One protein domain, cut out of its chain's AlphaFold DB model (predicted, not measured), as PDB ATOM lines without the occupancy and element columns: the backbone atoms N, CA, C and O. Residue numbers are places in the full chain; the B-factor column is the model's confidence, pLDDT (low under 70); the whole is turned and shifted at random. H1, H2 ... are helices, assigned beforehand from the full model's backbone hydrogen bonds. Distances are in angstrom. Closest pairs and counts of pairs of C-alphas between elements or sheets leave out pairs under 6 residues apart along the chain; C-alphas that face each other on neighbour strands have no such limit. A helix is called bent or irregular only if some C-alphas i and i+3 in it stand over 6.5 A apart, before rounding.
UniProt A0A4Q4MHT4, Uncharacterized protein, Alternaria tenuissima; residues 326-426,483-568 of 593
ATOM      1  N   ARG A 326      -2.916  85.383  51.156       87.19
ATOM      2  CA  ARG A 326      -3.305  84.820  52.466       87.19
ATOM      3  C   ARG A 326      -4.777  85.066  52.785       87.19
ATOM      4  O   ARG A 326      -5.455  84.162  53.274       87.19
ATOM      5  N   TRP A 327      -5.265  86.265  52.491       90.69
ATOM      6  CA  TRP A 327      -6.664  86.631  52.662       90.69
ATOM      7  C   TRP A 327      -7.584  85.777  51.782       90.69
ATOM      8  O   TRP A 327      -8.534  85.183  52.299       90.69
ATOM      9  N   TRP A 328      -7.250  85.620  50.496       88.69
ATOM     10  CA  TRP A 328      -8.010  84.782  49.568       88.69
ATOM     11  C   TRP A 328      -8.049  83.318  50.018       88.69
ATOM     12  O   TRP A 328      -9.119  82.715  50.069       88.69
ATOM     13  N   ARG A 329      -6.902  82.757  50.431       86.94
ATOM     14  CA  ARG A 329      -6.812  81.386  50.969       86.94
ATOM     15  C   ARG A 329      -7.730  81.168  52.162       86.94
ATOM     16  O   ARG A 329      -8.475  80.195  52.190       86.94
ATOM     17  N   SER A 330      -7.694  82.080  53.132       86.50
ATOM     18  CA  SER A 330      -8.549  82.006  54.322       86.50
ATOM     19  C   SER A 330     -10.036  82.015  53.945       86.50
ATOM     20  O   SER A 330     -10.811  81.182  54.420       86.50
ATOM     21  N   ALA A 331     -10.432  82.902  53.025       86.44
ATOM     22  CA  ALA A 331     -11.805  82.984  52.538       86.44
ATOM     23  C   ALA A 331     -12.238  81.718  51.774       86.44
ATOM     24  O   ALA A 331     -13.347  81.223  51.985       86.44
ATOM     25  N   ALA A 332     -11.358  81.173  50.930       84.94
ATOM     26  CA  ALA A 332     -11.609  79.955  50.167       84.94
ATOM     27  C   ALA A 332     -11.794  78.746  51.094       84.94
ATOM     28  O   ALA A 332     -12.810  78.060  50.999       84.94
ATOM     29  N   VAL A 333     -10.885  78.530  52.052       85.06
ATOM     30  CA  VAL A 333     -10.985  77.435  53.035       85.06
ATOM     31  C   VAL A 333     -12.278  77.539  53.845       85.06
ATOM     32  O   VAL A 333     -12.988  76.546  54.006       85.06
ATOM     33  N   ASN A 334     -12.648  78.739  54.301       83.00
ATOM     34  CA  ASN A 334     -13.910  78.947  55.017       83.00
ATOM     35  C   ASN A 334     -15.139  78.614  54.156       83.00
ATOM     36  O   ASN A 334     -16.140  78.132  54.682       83.00
ATOM     37  N   MET A 335     -15.088  78.865  52.847       81.81
ATOM     38  CA  MET A 335     -16.194  78.539  51.943       81.81
ATOM     39  C   MET A 335     -16.269  77.067  51.577       81.81
ATOM     40  O   MET A 335     -17.369  76.522  51.561       81.81
ATOM     41  N   HIS A 336     -15.132  76.424  51.328       79.00
ATOM     42  CA  HIS A 336     -15.088  74.988  51.075       79.00
ATOM     43  C   HIS A 336     -15.540  74.204  52.309       79.00
ATOM     44  O   HIS A 336     -16.464  73.411  52.206       79.00
ATOM     45  N   THR A 337     -15.034  74.534  53.500       79.44
ATOM     46  CA  THR A 337     -15.462  73.870  54.748       79.44
ATOM     47  C   THR A 337     -16.947  74.067  55.072       79.44
ATOM     48  O   THR A 337     -17.588  73.159  55.598       79.44
ATOM     49  N   GLU A 338     -17.526  75.233  54.769       75.75
ATOM     50  CA  GLU A 338     -18.966  75.466  54.938       75.75
ATOM     51  C   GLU A 338     -19.797  74.699  53.897       75.75
ATOM     52  O   GLU A 338     -20.869  74.191  54.230       75.75
ATOM     53  N   ALA A 339     -19.308  74.580  52.659       72.56
ATOM     54  CA  ALA A 339     -19.935  73.754  51.629       72.56
ATOM     55  C   ALA A 339     -19.896  72.262  52.011       72.56
ATOM     56  O   ALA A 339     -20.931  71.599  51.962       72.56
ATOM     57  N   ASP A 340     -18.755  71.775  52.502       72.56
ATOM     58  CA  ASP A 340     -18.566  70.387  52.944       72.56
ATOM     59  C   ASP A 340     -19.459  70.039  54.143       72.56
ATOM     60  O   ASP A 340     -20.026  68.950  54.219       72.56
ATOM     61  N   ARG A 341     -19.652  70.978  55.081       71.44
ATOM     62  CA  ARG A 341     -20.602  70.807  56.197       71.44
ATOM     63  C   ARG A 341     -22.050  70.707  55.739       71.44
ATOM     64  O   ARG A 341     -22.856  70.084  56.431       71.44
ATOM     65  N   ARG A 342     -22.396  71.372  54.637       67.81
ATOM     66  CA  ARG A 342     -23.764  71.416  54.120       67.81
ATOM     67  C   ARG A 342     -24.123  70.138  53.365       67.81
ATOM     68  O   ARG A 342     -25.273  69.730  53.465       67.81
ATOM     69  N   ASP A 343     -23.142  69.499  52.722       62.12
ATOM     70  CA  ASP A 343     -23.280  68.208  52.033       62.12
ATOM     71  C   ASP A 343     -22.081  67.257  52.302       62.12
ATOM     72  O   ASP A 343     -21.218  67.083  51.440       62.12
ATOM     73  N   PRO A 344     -22.035  66.553  53.456       58.47
ATOM     74  CA  PRO A 344     -20.931  65.641  53.811       58.47
ATOM     75  C   PRO A 344     -20.744  64.390  52.924       58.47
ATOM     76  O   PRO A 344     -19.841  63.600  53.178       58.47
ATOM     77  N   TRP A 345     -21.612  64.158  51.932       54.19
ATOM     78  CA  TRP A 345     -21.706  62.909  51.148       54.19
ATOM     79  C   TRP A 345     -21.434  63.096  49.638       54.19
ATOM     80  O   TRP A 345     -21.867  62.285  48.825       54.19
ATOM     81  N   SER A 346     -20.759  64.186  49.257       55.41
ATOM     82  CA  SER A 346     -20.660  64.704  47.882       55.41
ATOM     83  C   SER A 346     -20.423  63.645  46.785       55.41
ATOM     84  O   SER A 346     -19.325  63.115  46.623       55.41
ATOM     85  N   GLN A 347     -21.435  63.435  45.935       48.16
ATOM     86  CA  GLN A 347     -21.181  63.391  44.495       48.16
ATOM     87  C   GLN A 347     -20.873  64.829  44.069       48.16
ATOM     88  O   GLN A 347     -21.663  65.732  44.355       48.16
ATOM     89  N   ALA A 348     -19.730  65.038  43.413       48.66
ATOM     90  CA  ALA A 348     -19.228  66.339  42.981       48.66
ATOM     91  C   ALA A 348     -20.191  67.036  42.000       48.66
ATOM     92  O   ALA A 348     -20.012  66.992  40.786       48.66
ATOM     93  N   ASN A 349     -21.227  67.695  42.520       50.50
ATOM     94  CA  ASN A 349     -22.122  68.528  41.729       50.50
ATOM     95  C   ASN A 349     -21.458  69.899  41.497       50.50
ATOM     96  O   ASN A 349     -21.230  70.628  42.467       50.50
ATOM     97  N   PRO A 350     -21.219  70.320  40.236       53.81
ATOM     98  CA  PRO A 350     -20.610  71.618  39.907       53.81
ATOM     99  C   PRO A 350     -21.368  72.833  40.469       53.81
ATOM    100  O   PRO A 350     -20.797  73.906  40.631       53.81
ATOM    101  N   ILE A 351     -22.654  72.657  40.793       52.78
ATOM    102  CA  ILE A 351     -23.547  73.676  41.364       52.78
ATOM    103  C   ILE A 351     -23.194  74.064  42.809       52.78
ATOM    104  O   ILE A 351     -23.473  75.191  43.217       52.78
ATOM    105  N   ASN A 352     -22.559  73.166  43.568       55.00
ATOM    106  CA  ASN A 352     -22.198  73.406  44.968       55.00
ATOM    107  C   ASN A 352     -20.776  73.962  45.141       55.00
ATOM    108  O   ASN A 352     -20.404  74.337  46.253       55.00
ATOM    109  N   ARG A 353     -19.982  74.065  44.063       65.62
ATOM    110  CA  ARG A 353     -18.636  74.649  44.132       65.62
ATOM    111  C   ARG A 353     -18.750  76.162  44.388       65.62
ATOM    112  O   ARG A 353     -19.414  76.858  43.613       65.62
ATOM    113  N   PRO A 354     -18.125  76.706  45.452       69.75
ATOM    114  CA  PRO A 354     -18.124  78.142  45.696       69.75
ATOM    115  C   PRO A 354     -17.522  78.893  44.503       69.75
ATOM    116  O   PRO A 354     -16.368  78.685  44.144       69.75
ATOM    117  N   THR A 355     -18.299  79.773  43.873       78.88
ATOM    118  CA  THR A 355     -17.805  80.649  42.802       78.88
ATOM    119  C   THR A 355     -16.759  81.621  43.357       78.88
ATOM    120  O   THR A 355     -16.923  82.098  44.483       78.88
ATOM    121  N   ALA A 356     -15.769  82.025  42.552       80.50
ATOM    122  CA  ALA A 356     -14.792  83.065  42.910       80.50
ATOM    123  C   ALA A 356     -15.457  84.340  43.472       80.50
ATOM    124  O   ALA A 356     -15.001  84.914  44.457       80.50
ATOM    125  N   HIS A 357     -16.625  84.715  42.935       82.56
ATOM    126  CA  HIS A 357     -17.470  85.789  43.468       82.56
ATOM    127  C   HIS A 357     -17.850  85.599  44.945       82.56
ATOM    128  O   HIS A 357     -17.805  86.540  45.736       82.56
ATOM    129  N   LYS A 358     -18.287  84.394  45.326       84.31
ATOM    130  CA  LYS A 358     -18.715  84.085  46.697       84.31
ATOM    131  C   LYS A 358     -17.517  84.006  47.641       84.31
ATOM    132  O   LYS A 358     -17.640  84.455  48.776       84.31
ATOM    133  N   ILE A 359     -16.375  83.509  47.160       86.50
ATOM    134  CA  ILE A 359     -15.107  83.495  47.904       86.50
ATOM    135  C   ILE A 359     -14.654  84.927  48.199       86.50
ATOM    136  O   ILE A 359     -14.433  85.268  49.358       86.50
ATOM    137  N   TYR A 360     -14.632  85.793  47.184       89.81
ATOM    138  CA  TYR A 360     -14.328  87.213  47.353       89.81
ATOM    139  C   TYR A 360     -15.298  87.889  48.334       89.81
ATOM    140  O   TYR A 360     -14.875  88.508  49.309       89.81
ATOM    141  N   ALA A 361     -16.611  87.721  48.129       88.62
ATOM    142  CA  ALA A 361     -17.624  88.306  49.008       88.62
ATOM    143  C   ALA A 361     -17.472  87.815  50.456       88.62
ATOM    144  O   ALA A 361     -17.697  88.577  51.398       88.62
ATOM    145  N   ARG A 362     -17.059  86.555  50.647       89.56
ATOM    146  CA  ARG A 362     -16.770  86.008  51.970       89.56
ATOM    147  C   ARG A 362     -15.558  86.685  52.587       89.56
ATOM    148  O   ARG A 362     -15.663  87.129  53.725       89.56
ATOM    149  N   GLY A 363     -14.460  86.800  51.846       89.25
ATOM    150  CA  GLY A 363     -13.256  87.485  52.300       89.25
ATOM    151  C   GLY A 363     -13.524  88.943  52.673       89.25
ATOM    152  O   GLY A 363     -13.058  89.405  53.715       89.25
ATOM    153  N   LEU A 364     -14.327  89.652  51.875       91.25
ATOM    154  CA  LEU A 364     -14.651  91.060  52.106       91.25
ATOM    155  C   LEU A 364     -15.485  91.231  53.382       91.25
ATOM    156  O   LEU A 364     -15.194  92.091  54.212       91.25
ATOM    157  N   VAL A 365     -16.491  90.376  53.587       91.62
ATOM    158  CA  VAL A 365     -17.322  90.403  54.801       91.62
ATOM    159  C   VAL A 365     -16.556  89.897  56.023       91.62
ATOM    160  O   VAL A 365     -16.749  90.422  57.116       91.62
ATOM    161  N   ASP A 366     -15.666  88.917  55.867       90.56
ATOM    162  CA  ASP A 366     -14.784  88.451  56.940       90.56
ATOM    163  C   ASP A 366     -13.816  89.555  57.389       90.56
ATOM    164  O   ASP A 366     -13.567  89.685  58.587       90.56
ATOM    165  N   LEU A 367     -13.335  90.378  56.450       90.12
ATOM    166  CA  LEU A 367     -12.480  91.529  56.722       90.12
ATOM    167  C   LEU A 367     -13.253  92.696  57.351       90.12
ATOM    168  O   LEU A 367     -12.744  93.326  58.277       90.12
ATOM    169  N   ALA A 368     -14.459  92.999  56.869       89.62
ATOM    170  CA  ALA A 368     -15.250  94.138  57.338       89.62
ATOM    171  C   ALA A 368     -16.005  93.864  58.646       89.62
ATOM    172  O   ALA A 368     -16.152  94.757  59.474       89.62
ATOM    173  N   ILE A 369     -16.466  92.630  58.862       90.69
ATOM    174  CA  ILE A 369     -17.210  92.213  60.057       90.69
ATOM    175  C   ILE A 369     -16.290  91.369  60.941       90.69
ATOM    176  O   ILE A 369     -16.410  90.144  61.059       90.69
ATOM    177  N   ALA A 370     -15.343  92.069  61.560       87.50
ATOM    178  CA  ALA A 370     -14.394  91.553  62.536       87.50
ATOM    179  C   ALA A 370     -14.264  92.530  63.713       87.50
ATOM    180  O   ALA A 370     -14.670  93.689  63.629       87.50
ATOM    181  N   THR A 371     -13.708  92.062  64.827       84.25
ATOM    182  CA  THR A 371     -13.472  92.909  65.999       84.25
ATOM    183  C   THR A 371     -12.393  93.964  65.701       84.25
ATOM    184  O   THR A 371     -11.342  93.602  65.167       84.25
ATOM    185  N   PRO A 372     -12.605  95.250  66.044       81.25
ATOM    186  CA  PRO A 372     -11.558  96.274  65.996       81.25
ATOM    187  C   PRO A 372     -10.367  95.934  66.921       81.25
ATOM    188  O   PRO A 372     -10.572  95.247  67.926       81.25
ATOM    189  N   PRO A 373      -9.139  96.426  66.647       81.94
ATOM    190  CA  PRO A 373      -8.740  97.304  65.540       81.94
ATOM    191  C   PRO A 373      -8.365  96.549  64.251       81.94
ATOM    192  O   PRO A 373      -7.979  95.381  64.277       81.94
ATOM    193  N   LEU A 374      -8.428  97.242  63.109       83.25
ATOM    194  CA  LEU A 374      -7.929  96.741  61.824       83.25
ATOM    195  C   LEU A 374      -6.393  96.762  61.795       83.25
ATOM    196  O   LEU A 374      -5.766  97.824  61.713       83.25
ATOM    197  N   ARG A 375      -5.787  95.573  61.856       82.50
ATOM    198  CA  ARG A 375      -4.333  95.402  61.748       82.50
ATOM    199  C   ARG A 375      -3.907  95.539  60.291       82.50
ATOM    200  O   ARG A 375      -4.531  94.954  59.413       82.50
ATOM    201  N   SER A 376      -2.797  96.229  60.035       76.56
ATOM    202  CA  SER A 376      -2.267  96.386  58.669       76.56
ATOM    203  C   SER A 376      -1.857  95.057  58.019       76.56
ATOM    204  O   SER A 376      -1.782  94.965  56.804       76.56
ATOM    205  N   SER A 377      -1.631  94.000  58.808       78.94
ATOM    206  CA  SER A 377      -1.325  92.659  58.296       78.94
ATOM    207  C   SER A 377      -2.544  91.881  57.786       78.94
ATOM    208  O   SER A 377      -2.361  90.900  57.069       78.94
ATOM    209  N   GLU A 378      -3.758  92.276  58.182       78.00
ATOM    210  CA  GLU A 378      -5.016  91.621  57.788       78.00
ATOM    211  C   GLU A 378      -5.587  92.192  56.491       78.00
ATOM    212  O   GLU A 378      -6.416  91.543  55.856       78.00
ATOM    213  N   LEU A 379      -5.180  93.409  56.129       86.94
ATOM    214  CA  LEU A 379      -5.740  94.132  55.003       86.94
ATOM    215  C   LEU A 379      -5.030  93.729  53.692       86.94
ATOM    216  O   LEU A 379      -3.802  93.841  53.613       86.94
ATOM    217  N   PRO A 380      -5.777  93.244  52.680       88.06
ATOM    218  CA  PRO A 380      -5.241  92.986  51.345       88.06
ATOM    219  C   PRO A 380      -4.705  94.265  50.711       88.06
ATOM    220  O   PRO A 380      -5.319  95.318  50.853       88.06
ATOM    221  N   GLU A 381      -3.600  94.164  49.975       87.12
ATOM    222  CA  GLU A 381      -2.980  95.303  49.288       87.12
ATOM    223  C   GLU A 381      -3.945  96.008  48.321       87.12
ATOM    224  O   GLU A 381      -3.907  97.226  48.192       87.12
ATOM    225  N   THR A 382      -4.860  95.261  47.701       86.25
ATOM    226  CA  THR A 382      -5.881  95.792  46.782       86.25
ATOM    227  C   THR A 382      -6.917  96.696  47.466       86.25
ATOM    228  O   THR A 382      -7.514  97.546  46.816       86.25
ATOM    229  N   LEU A 383      -7.125  96.544  48.781       88.50
ATOM    230  CA  LEU A 383      -8.133  97.271  49.567       88.50
ATOM    231  C   LEU A 383      -7.518  98.363  50.463       88.50
ATOM    232  O   LEU A 383      -8.172  98.836  51.397       88.50
ATOM    233  N   GLU A 384      -6.266  98.769  50.221       87.00
ATOM    234  CA  GLU A 384      -5.557  99.746  51.070       87.00
ATOM    235  C   GLU A 384      -6.235 101.121  51.061       87.00
ATOM    236  O   GLU A 384      -6.369 101.752  52.112       87.00
ATOM    237  N   LEU A 385      -6.778 101.534  49.911       86.31
ATOM    238  CA  LEU A 385      -7.544 102.779  49.784       86.31
ATOM    239  C   LEU A 385      -8.820 102.770  50.651       86.31
ATOM    240  O   LEU A 385      -9.220 103.800  51.187       86.31
ATOM    241  N   ASP A 386      -9.410 101.594  50.888       89.88
ATOM    242  CA  ASP A 386     -10.633 101.422  51.679       89.88
ATOM    243  C   ASP A 386     -10.385 101.183  53.177       89.88
ATOM    244  O   ASP A 386     -11.334 100.965  53.942       89.88
ATOM    245  N   ARG A 387      -9.136 101.275  53.657       89.75
ATOM    246  CA  ARG A 387      -8.772 101.026  55.064       89.75
ATOM    247  C   ARG A 387      -9.635 101.808  56.056       89.75
ATOM    248  O   ARG A 387     -10.151 101.240  57.023       89.75
ATOM    249  N   ALA A 388      -9.802 103.111  55.828       87.56
ATOM    250  CA  ALA A 388     -10.582 103.975  56.712       87.56
ATOM    251  C   ALA A 388     -12.073 103.601  56.710       87.56
ATOM    252  O   ALA A 388     -12.729 103.655  57.751       87.56
ATOM    253  N   ARG A 389     -12.605 103.191  55.555       89.75
ATOM    254  CA  ARG A 389     -14.000 102.766  55.390       89.75
ATOM    255  C   ARG A 389     -14.255 101.429  56.080       89.75
ATOM    256  O   ARG A 389     -15.200 101.314  56.854       89.75
ATOM    257  N   ILE A 390     -13.374 100.451  55.878       91.19
ATOM    258  CA  ILE A 390     -13.441  99.134  56.528       91.19
ATOM    259  C   ILE A 390     -13.342  99.279  58.052       91.19
ATOM    260  O   ILE A 390     -14.090  98.622  58.774       91.19
ATOM    261  N   SER A 391     -12.475 100.166  58.556       90.12
ATOM    262  CA  SER A 391     -12.390 100.448  59.996       90.12
ATOM    263  C   SER A 391     -13.706 100.998  60.553       90.12
ATOM    264  O   SER A 391     -14.201 100.482  61.555       90.12
ATOM    265  N   ARG A 392     -14.326 101.970  59.865       89.56
ATOM    266  CA  ARG A 392     -15.645 102.507  60.247       89.56
ATOM    267  C   ARG A 392     -16.719 101.416  60.263       89.56
ATOM    268  O   ARG A 392     -17.473 101.319  61.225       89.56
ATOM    269  N   ILE A 393     -16.742 100.538  59.258       91.19
ATOM    270  CA  ILE A 393     -17.692  99.415  59.199       91.19
ATOM    271  C   ILE A 393     -17.472  98.430  60.360       91.19
ATOM    272  O   ILE A 393     -18.450  97.965  60.947       91.19
ATOM    273  N   ARG A 394     -16.218  98.134  60.741       91.19
ATOM    274  CA  ARG A 394     -15.913  97.294  61.918       91.19
ATOM    275  C   ARG A 394     -16.452  97.918  63.207       91.19
ATOM    276  O   ARG A 394     -17.054  97.222  64.027       91.19
ATOM    277  N   GLU A 395     -16.249  99.221  63.384       89.25
ATOM    278  CA  GLU A 395     -16.762  99.969  64.536       89.25
ATOM    279  C   GLU A 395     -18.292  99.986  64.572       89.25
ATOM    280  O   GLU A 395     -18.881  99.745  65.627       89.25
ATOM    281  N   ASP A 396     -18.939 100.205  63.428       90.50
ATOM    282  CA  ASP A 396     -20.394 100.184  63.305       90.50
ATOM    283  C   ASP A 396     -20.963  98.788  63.583       90.50
ATOM    284  O   ASP A 396     -21.918  98.655  64.347       90.50
ATOM    285  N   ALA A 397     -20.351  97.723  63.057       91.25
ATOM    286  CA  ALA A 397     -20.765  96.346  63.325       91.25
ATOM    287  C   ALA A 397     -20.661  95.988  64.820       91.25
ATOM    288  O   ALA A 397     -21.561  95.347  65.385       91.25
ATOM    289  N   LEU A 398     -19.591  96.438  65.485       90.50
ATOM    290  CA  LEU A 398     -19.435  96.306  66.930       90.50
ATOM    291  C   LEU A 398     -20.503  97.112  67.688       90.50
ATOM    292  O   LEU A 398     -21.098  96.592  68.637       90.50
ATOM    293  N   ARG A 399     -20.802  98.340  67.247       90.25
ATOM    294  CA  ARG A 399     -21.807  99.220  67.862       90.25
ATOM    295  C   ARG A 399     -23.202  98.607  67.777       90.25
ATOM    296  O   ARG A 399     -23.882  98.499  68.798       90.25
ATOM    297  N   ILE A 400     -23.592  98.124  66.594       90.69
ATOM    298  CA  ILE A 400     -24.853  97.400  66.355       90.69
ATOM    299  C   ILE A 400     -24.962  96.201  67.300       90.69
ATOM    300  O   ILE A 400     -25.985  96.012  67.957       90.69
ATOM    301  N   THR A 401     -23.898  95.404  67.403       90.62
ATOM    302  CA  THR A 401     -23.887  94.194  68.235       90.62
ATOM    303  C   THR A 401     -23.983  94.523  69.722       90.62
ATOM    304  O   THR A 401     -24.710  93.856  70.456       90.62
ATOM    305  N   THR A 402     -23.295  95.573  70.168       89.62
ATOM    306  CA  THR A 402     -23.278  96.004  71.571       89.62
ATOM    307  C   THR A 402     -24.643  96.539  71.990       89.62
ATOM    308  O   THR A 402     -25.205  96.086  72.990       89.62
ATOM    309  N   ILE A 403     -25.232  97.444  71.198       89.50
ATOM    310  CA  ILE A 403     -26.574  97.972  71.473       89.50
ATOM    311  C   ILE A 403     -27.611  96.849  71.370       89.50
ATOM    312  O   ILE A 403     -28.460  96.722  72.248       89.50
ATOM    313  N   GLY A 404     -27.523  95.995  70.347       88.69
ATOM    314  CA  GLY A 404     -28.393  94.830  70.194       88.69
ATOM    315  C   GLY A 404     -28.331  93.887  71.394       88.69
ATOM    316  O   GLY A 404     -29.369  93.455  71.891       88.69
ATOM    317  N   GLY A 405     -27.129  93.633  71.920       88.75
ATOM    318  CA  GLY A 405     -26.914  92.862  73.141       88.75
ATOM    319  C   GLY A 405     -27.589  93.493  74.359       88.75
ATOM    320  O   GLY A 405     -28.332  92.805  75.055       88.75
ATOM    321  N   ILE A 406     -27.401  94.800  74.578       88.69
ATOM    322  CA  ILE A 406     -28.022  95.545  75.690       88.69
ATOM    323  C   ILE A 406     -29.553  95.548  75.579       88.69
ATOM    324  O   ILE A 406     -30.258  95.332  76.566       88.69
ATOM    325  N   LEU A 407     -30.096  95.776  74.382       87.69
ATOM    326  CA  LEU A 407     -31.541  95.774  74.164       87.69
ATOM    327  C   LEU A 407     -32.129  94.376  74.362       87.69
ATOM    328  O   LEU A 407     -33.195  94.243  74.961       87.69
ATOM    329  N   LEU A 408     -31.445  93.330  73.895       86.94
ATOM    330  CA  LEU A 408     -31.904  91.955  74.053       86.94
ATOM    331  C   LEU A 408     -31.881  91.514  75.523       86.94
ATOM    332  O   LEU A 408     -32.850  90.910  75.987       86.94
ATOM    333  N   THR A 409     -30.833  91.853  76.282       85.50
ATOM    334  CA  THR A 409     -30.791  91.578  77.727       85.50
ATOM    335  C   THR A 409     -31.869  92.365  78.469       85.50
ATOM    336  O   THR A 409     -32.597  91.776  79.267       85.50
ATOM    337  N   ALA A 410     -32.064  93.649  78.156       84.50
ATOM    338  CA  ALA A 410     -33.127  94.462  78.745       84.50
ATOM    339  C   ALA A 410     -34.531  93.899  78.447       84.50
ATOM    340  O   ALA A 410     -35.368  93.802  79.346       84.50
ATOM    341  N   LYS A 411     -34.795  93.478  77.204       83.44
ATOM    342  CA  LYS A 411     -36.066  92.846  76.800       83.44
ATOM    343  C   LYS A 411     -36.318  91.547  77.568       83.44
ATOM    344  O   LYS A 411     -37.410  91.374  78.114       83.44
ATOM    345  N   ASN A 412     -35.301  90.688  77.662       84.00
ATOM    346  CA  ASN A 412     -35.380  89.418  78.383       84.00
ATOM    347  C   ASN A 412     -35.637  89.620  79.883       84.00
ATOM    348  O   ASN A 412     -36.513  88.968  80.450       84.00
ATOM    349  N   LEU A 413     -34.931  90.557  80.523       81.69
ATOM    350  CA  LEU A 413     -35.089  90.835  81.954       81.69
ATOM    351  C   LEU A 413     -36.469  91.403  82.307       81.69
ATOM    352  O   LEU A 413     -36.990  91.136  83.387       81.69
ATOM    353  N   LEU A 414     -37.085  92.159  81.395       76.12
ATOM    354  CA  LEU A 414     -38.407  92.754  81.604       76.12
ATOM    355  C   LEU A 414     -39.562  91.823  81.205       76.12
ATOM    356  O   LEU A 414     -40.715  92.245  81.293       76.12
ATOM    357  N   LYS A 415     -39.276  90.583  80.767       72.31
ATOM    358  CA  LYS A 415     -40.261  89.612  80.243       72.31
ATOM    359  C   LYS A 415     -41.206  90.232  79.204       72.31
ATOM    360  O   LYS A 415     -42.389  89.903  79.140       72.31
ATOM    361  N   ARG A 416     -40.697  91.186  78.425       68.00
ATOM    362  CA  ARG A 416     -41.459  91.882  77.383       68.00
ATOM    363  C   ARG A 416     -41.334  91.134  76.067       68.00
ATOM    364  O   ARG A 416     -40.431  90.318  75.896       68.00
ATOM    365  N   ASP A 417     -42.223  91.447  75.132       64.06
ATOM    366  CA  ASP A 417     -42.135  90.885  73.791       64.06
ATOM    367  C   ASP A 417     -40.790  91.266  73.151       64.06
ATOM    368  O   ASP A 417     -40.500  92.443  72.906       64.06
ATOM    369  N   VAL A 418     -39.959  90.252  72.901       62.94
ATOM    370  CA  VAL A 418     -38.641  90.383  72.267       62.94
ATOM    371  C   VAL A 418     -38.780  90.975  70.857       62.94
ATOM    372  O   VAL A 418     -37.868  91.651  70.376       62.94
ATOM    373  N   ARG A 419     -39.948  90.791  70.223       64.38
ATOM    374  CA  ARG A 419     -40.275  91.292  68.881       64.38
ATOM    375  C   ARG A 419     -40.660  92.773  68.859       64.38
ATOM    376  O   ARG A 419     -40.713  93.361  67.778       64.38
ATOM    377  N   ALA A 420     -40.902  93.399  70.013       72.69
ATOM    378  CA  ALA A 420     -41.174  94.831  70.073       72.69
ATOM    379  C   ALA A 420     -39.929  95.625  69.641       72.69
ATOM    380  O   ALA A 420     -38.845  95.454  70.204       72.69
ATOM    381  N   GLN A 421     -40.088  96.512  68.654       75.94
ATOM    382  CA  GLN A 421     -38.996  97.317  68.095       75.94
ATOM    383  C   GLN A 421     -38.702  98.528  68.989       75.94
ATOM    384  O   GLN A 421     -39.577  99.368  69.189       75.94
ATOM    385  N   TRP A 422     -37.484  98.631  69.527       84.38
ATOM    386  CA  TRP A 422     -37.062  99.742  70.404       84.38
ATOM    387  C   TRP A 422     -36.185 100.734  69.622       84.38
ATOM    388  O   TRP A 422     -35.043 101.016  69.981       84.38
ATOM    389  N   LYS A 423     -36.704 101.210  68.480       83.56
ATOM    390  CA  LYS A 423     -35.952 102.027  67.506       83.56
ATOM    391  C   LYS A 423     -35.503 103.378  68.065       83.56
ATOM    392  O   LYS A 423     -34.403 103.824  67.766       83.56
ATOM    393  N   SER A 424     -36.347 104.030  68.865       84.25
ATOM    394  CA  SER A 424     -36.026 105.338  69.455       84.25
ATOM    395  C   SER A 424     -34.866 105.216  70.441       84.25
ATOM    396  O   SER A 424     -33.911 105.986  70.395       84.25
ATOM    397  N   GLU A 425     -34.916 104.191  71.289       84.19
ATOM    398  CA  GLU A 425     -33.888 103.876  72.269       84.19
ATOM    399  C   GLU A 425     -32.579 103.472  71.578       84.19
ATOM    400  O   GLU A 425     -31.524 104.004  71.919       84.19
ATOM    401  N   ALA A 426     -32.650 102.621  70.549       85.44
ATOM    402  CA  ALA A 426     -31.493 102.230  69.746       85.44
ATOM    403  C   ALA A 426     -30.803 103.436  69.085       85.44
ATOM    404  O   ALA A 426     -29.583 103.551  69.161       85.44
ATOM    405  N   SER A 483     -16.394  88.348  74.338       81.19
ATOM    406  CA  SER A 483     -16.410  87.125  75.158       81.19
ATOM    407  C   SER A 483     -17.826  86.676  75.522       81.19
ATOM    408  O   SER A 483     -18.044  85.479  75.721       81.19
ATOM    409  N   ASP A 484     -18.774  87.610  75.625       86.44
ATOM    410  CA  ASP A 484     -20.150  87.307  76.005       86.44
ATOM    411  C   ASP A 484     -20.869  86.434  74.948       86.44
ATOM    412  O   ASP A 484     -20.840  86.769  73.758       86.44
ATOM    413  N   PRO A 485     -21.534  85.329  75.347       86.25
ATOM    414  CA  PRO A 485     -22.219  84.434  74.413       86.25
ATOM    415  C   PRO A 485     -23.295  85.123  73.570       86.25
ATOM    416  O   PRO A 485     -23.441  84.798  72.392       86.25
ATOM    417  N   VAL A 486     -24.029  86.087  74.141       85.75
ATOM    418  CA  VAL A 486     -25.089  86.806  73.423       85.75
ATOM    419  C   VAL A 486     -24.467  87.662  72.330       85.75
ATOM    420  O   VAL A 486     -24.891  87.580  71.178       85.75
ATOM    421  N   MET A 487     -23.412  88.414  72.651       87.12
ATOM    422  CA  MET A 487     -22.717  89.220  71.647       87.12
ATOM    423  C   MET A 487     -22.053  88.369  70.564       87.12
ATOM    424  O   MET A 487     -22.161  88.719  69.394       87.12
ATOM    425  N   LYS A 488     -21.422  87.236  70.909       89.69
ATOM    426  CA  LYS A 488     -20.830  86.320  69.913       89.69
ATOM    427  C   LYS A 488     -21.866  85.825  68.911       89.69
ATOM    428  O   LYS A 488     -21.630  85.858  67.706       89.69
ATOM    429  N   VAL A 489     -23.020  85.373  69.406       89.81
ATOM    430  CA  VAL A 489     -24.099  84.860  68.556       89.81
ATOM    431  C   VAL A 489     -24.698  85.980  67.706       89.81
ATOM    432  O   VAL A 489     -24.901  85.775  66.511       89.81
ATOM    433  N   LEU A 490     -24.946  87.160  68.280       89.25
ATOM    434  CA  LEU A 490     -25.455  88.314  67.532       89.25
ATOM    435  C   LEU A 490     -24.476  88.759  66.441       89.25
ATOM    436  O   LEU A 490     -24.896  88.945  65.303       89.25
ATOM    437  N   PHE A 491     -23.182  88.850  66.756       90.94
ATOM    438  CA  PHE A 491     -22.141  89.232  65.802       90.94
ATOM    439  C   PHE A 491     -22.039  88.228  64.651       90.94
ATOM    440  O   PHE A 491     -22.034  88.614  63.484       90.94
ATOM    441  N   GLN A 492     -22.036  86.926  64.961       91.12
ATOM    442  CA  GLN A 492     -21.973  85.882  63.939       91.12
ATOM    443  C   GLN A 492     -23.224  85.871  63.051       91.12
ATOM    444  O   GLN A 492     -23.120  85.699  61.840       91.12
ATOM    445  N   ARG A 493     -24.415  86.083  63.623       90.56
ATOM    446  CA  ARG A 493     -25.656  86.167  62.840       90.56
ATOM    447  C   ARG A 493     -25.706  87.423  61.972       90.56
ATOM    448  O   ARG A 493     -26.107  87.323  60.815       90.56
ATOM    449  N   LEU A 494     -25.263  88.571  62.494       90.94
ATOM    450  CA  LEU A 494     -25.117  89.813  61.730       90.94
ATOM    451  C   LEU A 494     -24.184  89.597  60.535       90.94
ATOM    452  O   LEU A 494     -24.539  89.915  59.404       90.94
ATOM    453  N   LYS A 495     -23.032  88.970  60.775       92.06
ATOM    454  CA  LYS A 495     -22.062  88.612  59.742       92.06
ATOM    455  C   LYS A 495     -22.663  87.719  58.656       92.06
ATOM    456  O   LYS A 495     -22.501  88.008  57.474       92.06
ATOM    457  N   THR A 496     -23.397  86.671  59.033       90.50
ATOM    458  CA  THR A 496     -24.084  85.789  58.075       90.50
ATOM    459  C   THR A 496     -25.167  86.528  57.285       90.50
ATOM    460  O   THR A 496     -25.294  86.317  56.080       90.50
ATOM    461  N   HIS A 497     -25.936  87.413  57.927       89.62
ATOM    462  CA  HIS A 497     -26.955  88.225  57.252       89.62
ATOM    463  C   HIS A 497     -26.334  89.157  56.206       89.62
ATOM    464  O   HIS A 497     -26.773  89.153  55.056       89.62
ATOM    465  N   ILE A 498     -25.265  89.871  56.571       90.44
ATOM    466  CA  ILE A 498     -24.517  90.745  55.657       90.44
ATOM    467  C   ILE A 498     -23.909  89.924  54.514       90.44
ATOM    468  O   ILE A 498     -24.079  90.283  53.351       90.44
ATOM    469  N   PHE A 499     -23.281  88.782  54.811       90.62
ATOM    470  CA  PHE A 499     -22.720  87.892  53.792       90.62
ATOM    471  C   PHE A 499     -23.766  87.434  52.772       90.62
ATOM    472  O   PHE A 499     -23.527  87.530  51.570       90.62
ATOM    473  N   ASN A 500     -24.945  86.997  53.216       87.69
ATOM    474  CA  ASN A 500     -26.014  86.561  52.312       87.69
ATOM    475  C   ASN A 500     -26.514  87.694  51.400       87.69
ATOM    476  O   ASN A 500     -26.949  87.433  50.282       87.69
ATOM    477  N   ARG A 501     -26.446  88.952  51.856       86.25
ATOM    478  CA  ARG A 501     -26.823  90.119  51.046       86.25
ATOM    479  C   ARG A 501     -25.732  90.531  50.061       86.25
ATOM    480  O   ARG A 501     -26.052  90.811  48.910       86.25
ATOM    481  N   VAL A 502     -24.472  90.553  50.491       87.69
ATOM    482  CA  VAL A 502     -23.326  90.973  49.661       87.69
ATOM    483  C   VAL A 502     -22.952  89.903  48.629       87.69
ATOM    484  O   VAL A 502     -22.575  90.225  47.506       87.69
ATOM    485  N   SER A 503     -23.108  88.618  48.961       86.19
ATOM    486  CA  SER A 503     -22.814  87.504  48.045       86.19
ATOM    487  C   SER A 503     -23.874  87.278  46.959       86.19
ATOM    488  O   SER A 503     -23.639  86.474  46.056       86.19
ATOM    489  N   ALA A 504     -25.013  87.982  47.014       82.88
ATOM    490  CA  ALA A 504     -26.098  87.861  46.044       82.88
ATOM    491  C   ALA A 504     -25.658  88.346  44.648       82.88
ATOM    492  O   ALA A 504     -25.562  89.547  44.364       82.88
ATOM    493  N   SER A 505     -25.396  87.384  43.766       71.12
ATOM    494  CA  SER A 505     -24.828  87.615  42.438       71.12
ATOM    495  C   SER A 505     -25.865  88.039  41.397       71.12
ATOM    496  O   SER A 505     -25.580  88.909  40.577       71.12
ATOM    497  N   SER A 506     -27.074  87.469  41.431       75.12
ATOM    498  CA  SER A 506     -28.118  87.772  40.443       75.12
ATOM    499  C   SER A 506     -29.067  88.882  40.904       75.12
ATOM    500  O   SER A 506     -29.312  89.067  42.098       75.12
ATOM    501  N   SER A 507     -29.671  89.599  39.953       72.50
ATOM    502  CA  SER A 507     -30.705  90.606  40.240       72.50
ATOM    503  C   SER A 507     -31.880  90.014  41.028       72.50
ATOM    504  O   SER A 507     -32.352  90.624  41.985       72.50
ATOM    505  N   GLY A 508     -32.297  88.787  40.695       72.75
ATOM    506  CA  GLY A 508     -33.341  88.056  41.417       72.75
ATOM    507  C   GLY A 508     -32.957  87.701  42.858       72.75
ATOM    508  O   GLY A 508     -33.774  87.865  43.762       72.75
ATOM    509  N   GLU A 509     -31.719  87.261  43.103       77.25
ATOM    510  CA  GLU A 509     -31.214  87.006  44.462       77.25
ATOM    511  C   GLU A 509     -31.106  88.293  45.277       77.25
ATOM    512  O   GLU A 509     -31.507  88.302  46.438       77.25
ATOM    513  N   ARG A 510     -30.635  89.391  44.674       79.00
ATOM    514  CA  ARG A 510     -30.544  90.699  45.339       79.00
ATOM    515  C   ARG A 510     -31.918  91.205  45.766       79.00
ATOM    516  O   ARG A 510     -32.078  91.638  46.905       79.00
ATOM    517  N   VAL A 511     -32.921  91.097  44.891       78.62
ATOM    518  CA  VAL A 511     -34.309  91.479  45.206       78.62
ATOM    519  C   VAL A 511     -34.881  90.592  46.311       78.62
ATOM    520  O   VAL A 511     -35.462  91.113  47.262       78.62
ATOM    521  N   LYS A 512     -34.675  89.270  46.244       79.94
ATOM    522  CA  LYS A 512     -35.112  88.344  47.302       79.94
ATOM    523  C   LYS A 512     -34.456  88.676  48.641       79.94
ATOM    524  O   LYS A 512     -35.171  88.905  49.612       79.94
ATOM    525  N   ALA A 513     -33.131  88.795  48.673       77.69
ATOM    526  CA  ALA A 513     -32.370  89.115  49.875       77.69
ATOM    527  C   ALA A 513     -32.764  90.477  50.471       77.69
ATOM    528  O   ALA A 513     -32.820  90.610  51.692       77.69
ATOM    529  N   ALA A 514     -33.079  91.472  49.634       77.44
ATOM    530  CA  ALA A 514     -33.601  92.762  50.079       77.44
ATOM    531  C   ALA A 514     -35.028  92.647  50.644       77.44
ATOM    532  O   ALA A 514     -35.309  93.202  51.704       77.44
ATOM    533  N   SER A 515     -35.912  91.888  49.988       78.06
ATOM    534  CA  SER A 515     -37.303  91.702  50.427       78.06
ATOM    535  C   SER A 515     -37.412  90.976  51.773       78.06
ATOM    536  O   SER A 515     -38.245  91.337  52.601       78.06
ATOM    537  N   THR A 516     -36.519  90.017  52.037       81.38
ATOM    538  CA  THR A 516     -36.462  89.269  53.300       81.38
ATOM    539  C   THR A 516     -35.524  89.903  54.329       81.38
ATOM    540  O   THR A 516     -35.370  89.367  55.426       81.38
ATOM    541  N   ALA A 517     -34.866  91.028  54.015       79.62
ATOM    542  CA  ALA A 517     -33.820  91.604  54.864       79.62
ATOM    543  C   ALA A 517     -34.340  91.970  56.260       79.62
ATOM    544  O   ALA A 517     -33.703  91.627  57.257       79.62
ATOM    545  N   THR A 518     -35.505  92.622  56.324       80.38
ATOM    546  CA  THR A 518     -36.146  93.058  57.574       80.38
ATOM    547  C   THR A 518     -36.542  91.872  58.450       80.38
ATOM    548  O   THR A 518     -36.308  91.889  59.658       80.38
ATOM    549  N   GLU A 519     -37.096  90.818  57.850       81.25
ATOM    550  CA  GLU A 519     -37.487  89.595  58.558       81.25
ATOM    551  C   GLU A 519     -36.263  88.795  59.035       81.25
ATOM    552  O   GLU A 519     -36.211  88.348  60.184       81.25
ATOM    553  N   GLY A 520     -35.235  88.677  58.192       79.94
ATOM    554  CA  GLY A 520     -33.974  88.024  58.545       79.94
ATOM    555  C   GLY A 520     -33.246  88.732  59.690       79.94
ATOM    556  O   GLY A 520     -32.703  88.079  60.586       79.94
ATOM    557  N   LEU A 521     -33.282  90.067  59.717       81.94
ATOM    558  CA  LEU A 521     -32.671  90.850  60.790       81.94
ATOM    559  C   LEU A 521     -33.498  90.795  62.086       81.94
ATOM    560  O   LEU A 521     -32.932  90.709  63.180       81.94
ATOM    561  N   ALA A 522     -34.829  90.744  61.980       80.56
ATOM    562  CA  ALA A 522     -35.707  90.498  63.122       80.56
ATOM    563  C   ALA A 522     -35.457  89.114  63.748       80.56
ATOM    564  O   ALA A 522     -35.306  89.016  64.964       80.56
ATOM    565  N   THR A 523     -35.312  88.070  62.926       80.19
ATOM    566  CA  THR A 523     -34.947  86.709  63.367       80.19
ATOM    567  C   THR A 523     -33.557  86.663  64.009       80.19
ATOM    568  O   THR A 523     -33.308  85.907  64.947       80.19
ATOM    569  N   THR A 524     -32.649  87.523  63.547       78.44
ATOM    570  CA  THR A 524     -31.309  87.676  64.120       78.44
ATOM    571  C   THR A 524     -31.330  88.331  65.508       78.44
ATOM    572  O   THR A 524     -30.414  88.098  66.294       78.44
ATOM    573  N   GLY A 525     -32.395  89.067  65.849       76.19
ATOM    574  CA  GLY A 525     -32.525  89.805  67.108       76.19
ATOM    575  C   GLY A 525     -32.058  91.261  67.024       76.19
ATOM    576  O   GLY A 525     -31.823  91.871  68.061       76.19
ATOM    577  N   LEU A 526     -31.928  91.812  65.809       84.38
ATOM    578  CA  LEU A 526     -31.479  93.187  65.547       84.38
ATOM    579  C   LEU A 526     -32.489  94.024  64.717       84.38
ATOM    580  O   LEU A 526     -32.064  94.785  63.845       84.38
ATOM    581  N   PRO A 527     -33.822  93.918  64.920       83.31
ATOM    582  CA  PRO A 527     -34.809  94.597  64.069       83.31
ATOM    583  C   PRO A 527     -34.719  96.134  64.090       83.31
ATOM    584  O   PRO A 527     -35.319  96.800  63.245       83.31
ATOM    585  N   GLU A 528     -34.013  96.716  65.056       84.75
ATOM    586  CA  GLU A 528     -33.817  98.158  65.183       84.75
ATOM    587  C   GLU A 528     -32.833  98.736  64.153       84.75
ATOM    588  O   GLU A 528     -32.955  99.912  63.823       84.75
ATOM    589  N   PHE A 529     -31.920  97.925  63.605       87.12
ATOM    590  CA  PHE A 529     -30.773  98.395  62.810       87.12
ATOM    591  C   PHE A 529     -30.915  98.180  61.299       87.12
ATOM    592  O   PHE A 529     -29.922  98.043  60.587       87.12
ATOM    593  N   VAL A 530     -32.147  98.117  60.784       86.81
ATOM    594  CA  VAL A 530     -32.398  97.817  59.361       86.81
ATOM    595  C   VAL A 530     -31.707  98.820  58.433       86.81
ATOM    596  O   VAL A 530     -31.124  98.393  57.441       86.81
ATOM    597  N   SER A 531     -31.739 100.118  58.756       87.69
ATOM    598  CA  SER A 531     -31.078 101.161  57.956       87.69
ATOM    599  C   SER A 531     -29.559 101.037  58.007       87.69
ATOM    600  O   SER A 531     -28.937 100.889  56.968       87.69
ATOM    601  N   GLN A 532     -28.969 100.962  59.202       89.81
ATOM    602  CA  GLN A 532     -27.515 100.906  59.371       89.81
ATOM    603  C   GLN A 532     -26.919  99.656  58.706       89.81
ATOM    604  O   GLN A 532     -25.894  99.726  58.035       89.81
ATOM    605  N   VAL A 533     -27.581  98.501  58.840       89.94
ATOM    606  CA  VAL A 533     -27.141  97.261  58.179       89.94
ATOM    607  C   VAL A 533     -27.331  97.340  56.662       89.94
ATOM    608  O   VAL A 533     -26.530  96.770  55.921       89.94
ATOM    609  N   ALA A 534     -28.371  98.024  56.173       88.56
ATOM    610  CA  ALA A 534     -28.547  98.255  54.742       88.56
ATOM    611  C   ALA A 534     -27.439  99.141  54.167       88.56
ATOM    612  O   ALA A 534     -26.873  98.756  53.146       88.56
ATOM    613  N   ASP A 535     -27.079 100.221  54.861       90.06
ATOM    614  CA  ASP A 535     -26.001 101.129  54.461       90.06
ATOM    615  C   ASP A 535     -24.655 100.389  54.402       90.06
ATOM    616  O   ASP A 535     -23.946 100.479  53.402       90.06
ATOM    617  N   ILE A 536     -24.342  99.558  55.409       91.81
ATOM    618  CA  ILE A 536     -23.138  98.705  55.407       91.81
ATOM    619  C   ILE A 536     -23.139  97.751  54.202       91.81
ATOM    620  O   ILE A 536     -22.121  97.604  53.527       91.81
ATOM    621  N   CYS A 537     -24.267  97.092  53.910       91.19
ATOM    622  CA  CYS A 537     -24.360  96.175  52.769       91.19
ATOM    623  C   CYS A 537     -24.184  96.902  51.429       91.19
ATOM    624  O   CYS A 537     -23.541  96.366  50.529       91.19
ATOM    625  N   GLU A 538     -24.764  98.095  51.284       90.31
ATOM    626  CA  GLU A 538     -24.629  98.909  50.075       90.31
ATOM    627  C   GLU A 538     -23.185  99.381  49.888       90.31
ATOM    628  O   GLU A 538     -22.634  99.234  48.797       90.31
ATOM    629  N   GLN A 539     -22.549  99.875  50.952       91.06
ATOM    630  CA  GLN A 539     -21.151 100.300  50.919       91.06
ATOM    631  C   GLN A 539     -20.213  99.146  50.559       91.06
ATOM    632  O   GLN A 539     -19.416  99.287  49.636       91.06
ATOM    633  N   LEU A 540     -20.337  97.985  51.215       91.69
ATOM    634  CA  LEU A 540     -19.532  96.803  50.880       91.69
ATOM    635  C   LEU A 540     -19.792  96.310  49.453       91.69
ATOM    636  O   LEU A 540     -18.868  95.852  48.787       91.69
ATOM    637  N   GLY A 541     -21.031  96.422  48.968       90.50
ATOM    638  CA  GLY A 541     -21.375  96.104  47.585       90.50
ATOM    639  C   GLY A 541     -20.667  97.012  46.578       90.50
ATOM    640  O   GLY A 541     -20.089  96.507  45.620       90.50
ATOM    641  N   LYS A 542     -20.669  98.331  46.814       90.75
ATOM    642  CA  LYS A 542     -19.986  99.318  45.959       90.75
ATOM    643  C   LYS A 542     -18.470  99.123  45.968       90.75
ATOM    644  O   LYS A 542     -17.877  99.025  44.901       90.75
ATOM    645  N   VAL A 543     -17.871  98.986  47.156       91.88
ATOM    646  CA  VAL A 543     -16.432  98.704  47.321       91.88
ATOM    647  C   VAL A 543     -16.054  97.432  46.570       91.88
ATOM    648  O   VAL A 543     -15.155  97.452  45.740       91.88
ATOM    649  N   GLY A 544     -16.796  96.343  46.790       90.06
ATOM    650  CA  GLY A 544     -16.523  95.071  46.130       90.06
ATOM    651  C   GLY A 544     -16.725  95.099  44.613       90.06
ATOM    652  O   GLY A 544     -16.087  94.334  43.899       90.06
ATOM    653  N   GLU A 545     -17.606  95.957  44.094       90.06
ATOM    654  CA  GLU A 545     -17.780  96.131  42.650       90.06
ATOM    655  C   GLU A 545     -16.612  96.900  42.022       90.06
ATOM    656  O   GLU A 545     -16.108  96.478  40.980       90.06
ATOM    657  N   VAL A 546     -16.182  98.000  42.646       90.62
ATOM    658  CA  VAL A 546     -15.051  98.816  42.178       90.62
ATOM    659  C   VAL A 546     -13.757  98.014  42.254       90.62
ATOM    660  O   VAL A 546     -13.080  97.853  41.242       90.62
ATOM    661  N   ASP A 547     -13.471  97.415  43.408       91.06
ATOM    662  CA  ASP A 547     -12.259  96.628  43.627       91.06
ATOM    663  C   ASP A 547     -12.166  95.436  42.666       91.06
ATOM    664  O   ASP A 547     -11.118  95.192  42.085       91.06
ATOM    665  N   ARG A 548     -13.270  94.736  42.381       90.06
ATOM    666  CA  ARG A 548     -13.247  93.641  41.396       90.06
ATOM    667  C   ARG A 548     -13.080  94.113  39.958       90.06
ATOM    668  O   ARG A 548     -12.510  93.380  39.156       90.06
ATOM    669  N   LYS A 549     -13.594  95.292  39.603       90.38
ATOM    670  CA  LYS A 549     -13.379  95.870  38.268       90.38
ATOM    671  C   LYS A 549     -11.919  96.270  38.083       90.38
ATOM    672  O   LYS A 549     -11.352  95.982  37.034       90.38
ATOM    673  N   CYS A 550     -11.319  96.884  39.099       89.31
ATOM    674  CA  CYS A 550      -9.921  97.292  39.074       89.31
ATOM    675  C   CYS A 550      -8.993  96.078  39.170       89.31
ATOM    676  O   CYS A 550      -8.187  95.860  38.271       89.31
ATOM    677  N   HIS A 551      -9.169  95.233  40.185       89.62
ATOM    678  CA  HIS A 551      -8.218  94.188  40.557       89.62
ATOM    679  C   HIS A 551      -8.594  92.756  40.133       89.62
ATOM    680  O   HIS A 551      -7.916  91.798  40.508       89.62
ATOM    681  N   GLY A 552      -9.650  92.584  39.332       87.50
ATOM    682  CA  GLY A 552     -10.180  91.271  38.938       87.50
ATOM    683  C   GLY A 552      -9.139  90.312  38.357       87.50
ATOM    684  O   GLY A 552      -9.114  89.149  38.749       87.50
ATOM    685  N   LYS A 553      -8.229  90.815  37.512       88.69
ATOM    686  CA  LYS A 553      -7.159  90.019  36.890       88.69
ATOM    687  C   LYS A 553      -6.270  89.328  37.931       88.69
ATOM    688  O   LYS A 553      -6.037  88.130  37.834       88.69
ATOM    689  N   TRP A 554      -5.830  90.053  38.963       89.06
ATOM    690  CA  TRP A 554      -4.992  89.475  40.021       89.06
ATOM    691  C   TRP A 554      -5.765  88.473  40.881       89.06
ATOM    692  O   TRP A 554      -5.195  87.485  41.335       89.06
ATOM    693  N   TYR A 555      -7.068  88.682  41.094       88.06
ATOM    694  CA  TYR A 555      -7.897  87.697  41.795       88.06
ATOM    695  C   TYR A 555      -8.093  86.409  40.998       88.06
ATOM    696  O   TYR A 555      -8.096  85.336  41.597       88.06
ATOM    697  N   GLU A 556      -8.249  86.503  39.678       87.12
ATOM    698  CA  GLU A 556      -8.328  85.344  38.785       87.12
ATOM    699  C   GLU A 556      -7.005  84.567  38.784       87.12
ATOM    700  O   GLU A 556      -7.018  83.367  39.038       87.12
ATOM    701  N   GLU A 557      -5.866  85.254  38.656       87.38
ATOM    702  CA  GLU A 557      -4.533  84.637  38.747       87.38
ATOM    703  C   GLU A 557      -4.310  83.924  40.094       87.38
ATOM    704  O   GLU A 557      -3.837  82.788  40.135       87.38
ATOM    705  N   ILE A 558      -4.696  84.554  41.211       86.31
ATOM    706  CA  ILE A 558      -4.602  83.941  42.546       86.31
ATOM    707  C   ILE A 558      -5.552  82.741  42.667       86.31
ATOM    708  O   ILE A 558      -5.200  81.741  43.297       86.31
ATOM    709  N   ALA A 559      -6.755  82.817  42.096       83.88
ATOM    710  CA  ALA A 559      -7.700  81.707  42.110       83.88
ATOM    711  C   ALA A 559      -7.160  80.507  41.317       83.88
ATOM    712  O   ALA A 559      -7.178  79.394  41.836       83.88
ATOM    713  N   GLU A 560      -6.615  80.732  40.121       84.44
ATOM    714  CA  GLU A 560      -5.989  79.696  39.292       84.44
ATOM    715  C   GLU A 560      -4.762  79.071  39.971       84.44
ATOM    716  O   GLU A 560      -4.629  77.846  40.003       84.44
ATOM    717  N   GLU A 561      -3.894  79.889  40.581       83.19
ATOM    718  CA  GLU A 561      -2.742  79.415  41.358       83.19
ATOM    719  C   GLU A 561      -3.192  78.481  42.494       83.19
ATOM    720  O   GLU A 561      -2.599  77.425  42.721       83.19
ATOM    721  N   MET A 562      -4.274  78.842  43.185       77.25
ATOM    722  CA  MET A 562      -4.834  78.050  44.277       77.25
ATOM    723  C   MET A 562      -5.507  76.761  43.809       77.25
ATOM    724  O   MET A 562      -5.404  75.748  44.500       77.25
ATOM    725  N   GLU A 563      -6.179  76.773  42.656       76.62
ATOM    726  CA  GLU A 563      -6.732  75.555  42.059       76.62
ATOM    727  C   GLU A 563      -5.617  74.591  41.643       76.62
ATOM    728  O   GLU A 563      -5.702  73.403  41.951       76.62
ATOM    729  N   ARG A 564      -4.529  75.096  41.046       75.12
ATOM    730  CA  ARG A 564      -3.355  74.285  40.694       75.12
ATOM    731  C   ARG A 564      -2.697  73.658  41.926       75.12
ATOM    732  O   ARG A 564      -2.474  72.453  41.942       75.12
ATOM    733  N   LEU A 565      -2.458  74.442  42.978       69.25
ATOM    734  CA  LEU A 565      -1.874  73.937  44.230       69.25
ATOM    735  C   LEU A 565      -2.794  72.934  44.950       69.25
ATOM    736  O   LEU A 565      -2.317  72.000  45.592       69.25
ATOM    737  N   GLY A 566      -4.116  73.104  44.842       61.09
ATOM    738  CA  GLY A 566      -5.094  72.146  45.362       61.09
ATOM    739  C   GLY A 566      -5.120  70.822  44.588       61.09
ATOM    740  O   GLY A 566      -5.312  69.770  45.195       61.09
ATOM    741  N   LEU A 567      -4.900  70.865  43.270       51.75
ATOM    742  CA  LEU A 567      -4.786  69.678  42.415       51.75
ATOM    743  C   LEU A 567      -3.477  68.918  42.669       51.75
ATOM    744  O   LEU A 567      -3.516  67.701  42.809       51.75
ATOM    745  N   GLU A 568      -2.351  69.616  42.829       45.19
ATOM    746  CA  GLU A 568      -1.049  68.997  43.135       45.19
ATOM    747  C   GLU A 568      -1.041  68.315  44.518       45.19
ATOM    748  O   GLU A 568      -0.572  67.184  44.648       45.19
TER     749      GLU A 568
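Overview. This is residues 326 to 426 and 483 to 568 of the 593 residues of an uncharacterized protein of Alternaria tenuissima (UniProt A0A4Q4MHT4). Two long kinked helices, H8 and H3, cross each other, with H5 and H2 packed in the core beside them; H1 crosses H2, and the short H6 and H7 pack on H5. A kink of 80 degrees near residue 551 turns the last part of H8 into an arm, of which residues 563 to 568 stick out. The printed part has 187 residues, with eight named helices in the order H1 to H8 and no named strand, and its class is all helix. It is compact, with a radius of gyration of the C-alphas of 17.8 A and spans of 58 by 41 by 34 A.

Along the chain. Find C-alpha 527 at (-34.809, 94.597, 64.069); from there the longest helix, H8, runs through residues 527 to 568, 47.3 A, to C-alpha 568 at (-1.049, 68.997, 43.135). H3, residues 381 to 413, is 46.0 A long and has a kink of 67 degrees near residue 388. Both are irregular: C-alphas 528 and 531 in H8 are 8.3 A apart, and C-alphas 382 and 385 in H3 are 7.8 A apart. Look next for H5, residues 485 to 502, 25.6 A, and H2, residues 356 to 368, 18.2 A. H1, residues 326 to 342, 24.5 A, begins at C-alpha 326 at (-3.305, 84.820, 52.466). The short ones are H4, residues 423 to 426, H6, residues 507 to 515, and H7, residues 517 to 524.

Arrangement. H8 and H5 are the hubs, each touching five helices. They touch each other through residues 533 to 541 of H8 and 498 to 502 of H5, closest at the C-alphas of Gly 541 and Val 502, 5.9 A, and only just about perpendicular at 72 degrees. H8 touches H3 at a steep tilt of 48 degrees, opposite ways, closest at C-alphas Ile 536 and Ile 393, 6.7 A. With residues 528 to 529 alone it touches H4, closest at C-alphas Glu 528 and Lys 423, 5.0 A. H5 touches H2, closest at C-alphas Phe 499 and Val 365, 6.0 A, and touches H7 at a shallow tilt of 21 degrees, opposite ways, closest at C-alphas Arg 493 and Thr 524, 6.0 A. H5 and H6 form a helical hairpin, closest at C-alphas Arg 501 and Ala 513, 5.8 A. H1 touches H2, closest at C-alphas Ala 331 and Gly 363, 4.7 A, and is apart from H5. Every O i to N i+4 pair is within hydrogen-bond range in H1, H2, H5, H6 and H7, against 25 of 29 in H3 and 34 of 38 in H8; H4 is too short for such a pair.

Size, cuts and confidence. The C-alphas farthest apart, those of Leu 414 and Glu 568, are 58.7 A apart. Residues 427 to 482 are not printed, and C-alphas 426 and 483 are 22.0 A apart across this cut. The links H1 to H2 and H2 to H3 are long. Mean pLDDT of the printed part is 82.4; residues 342 to 354, 416 to 419 and 565 to 568 are under 70.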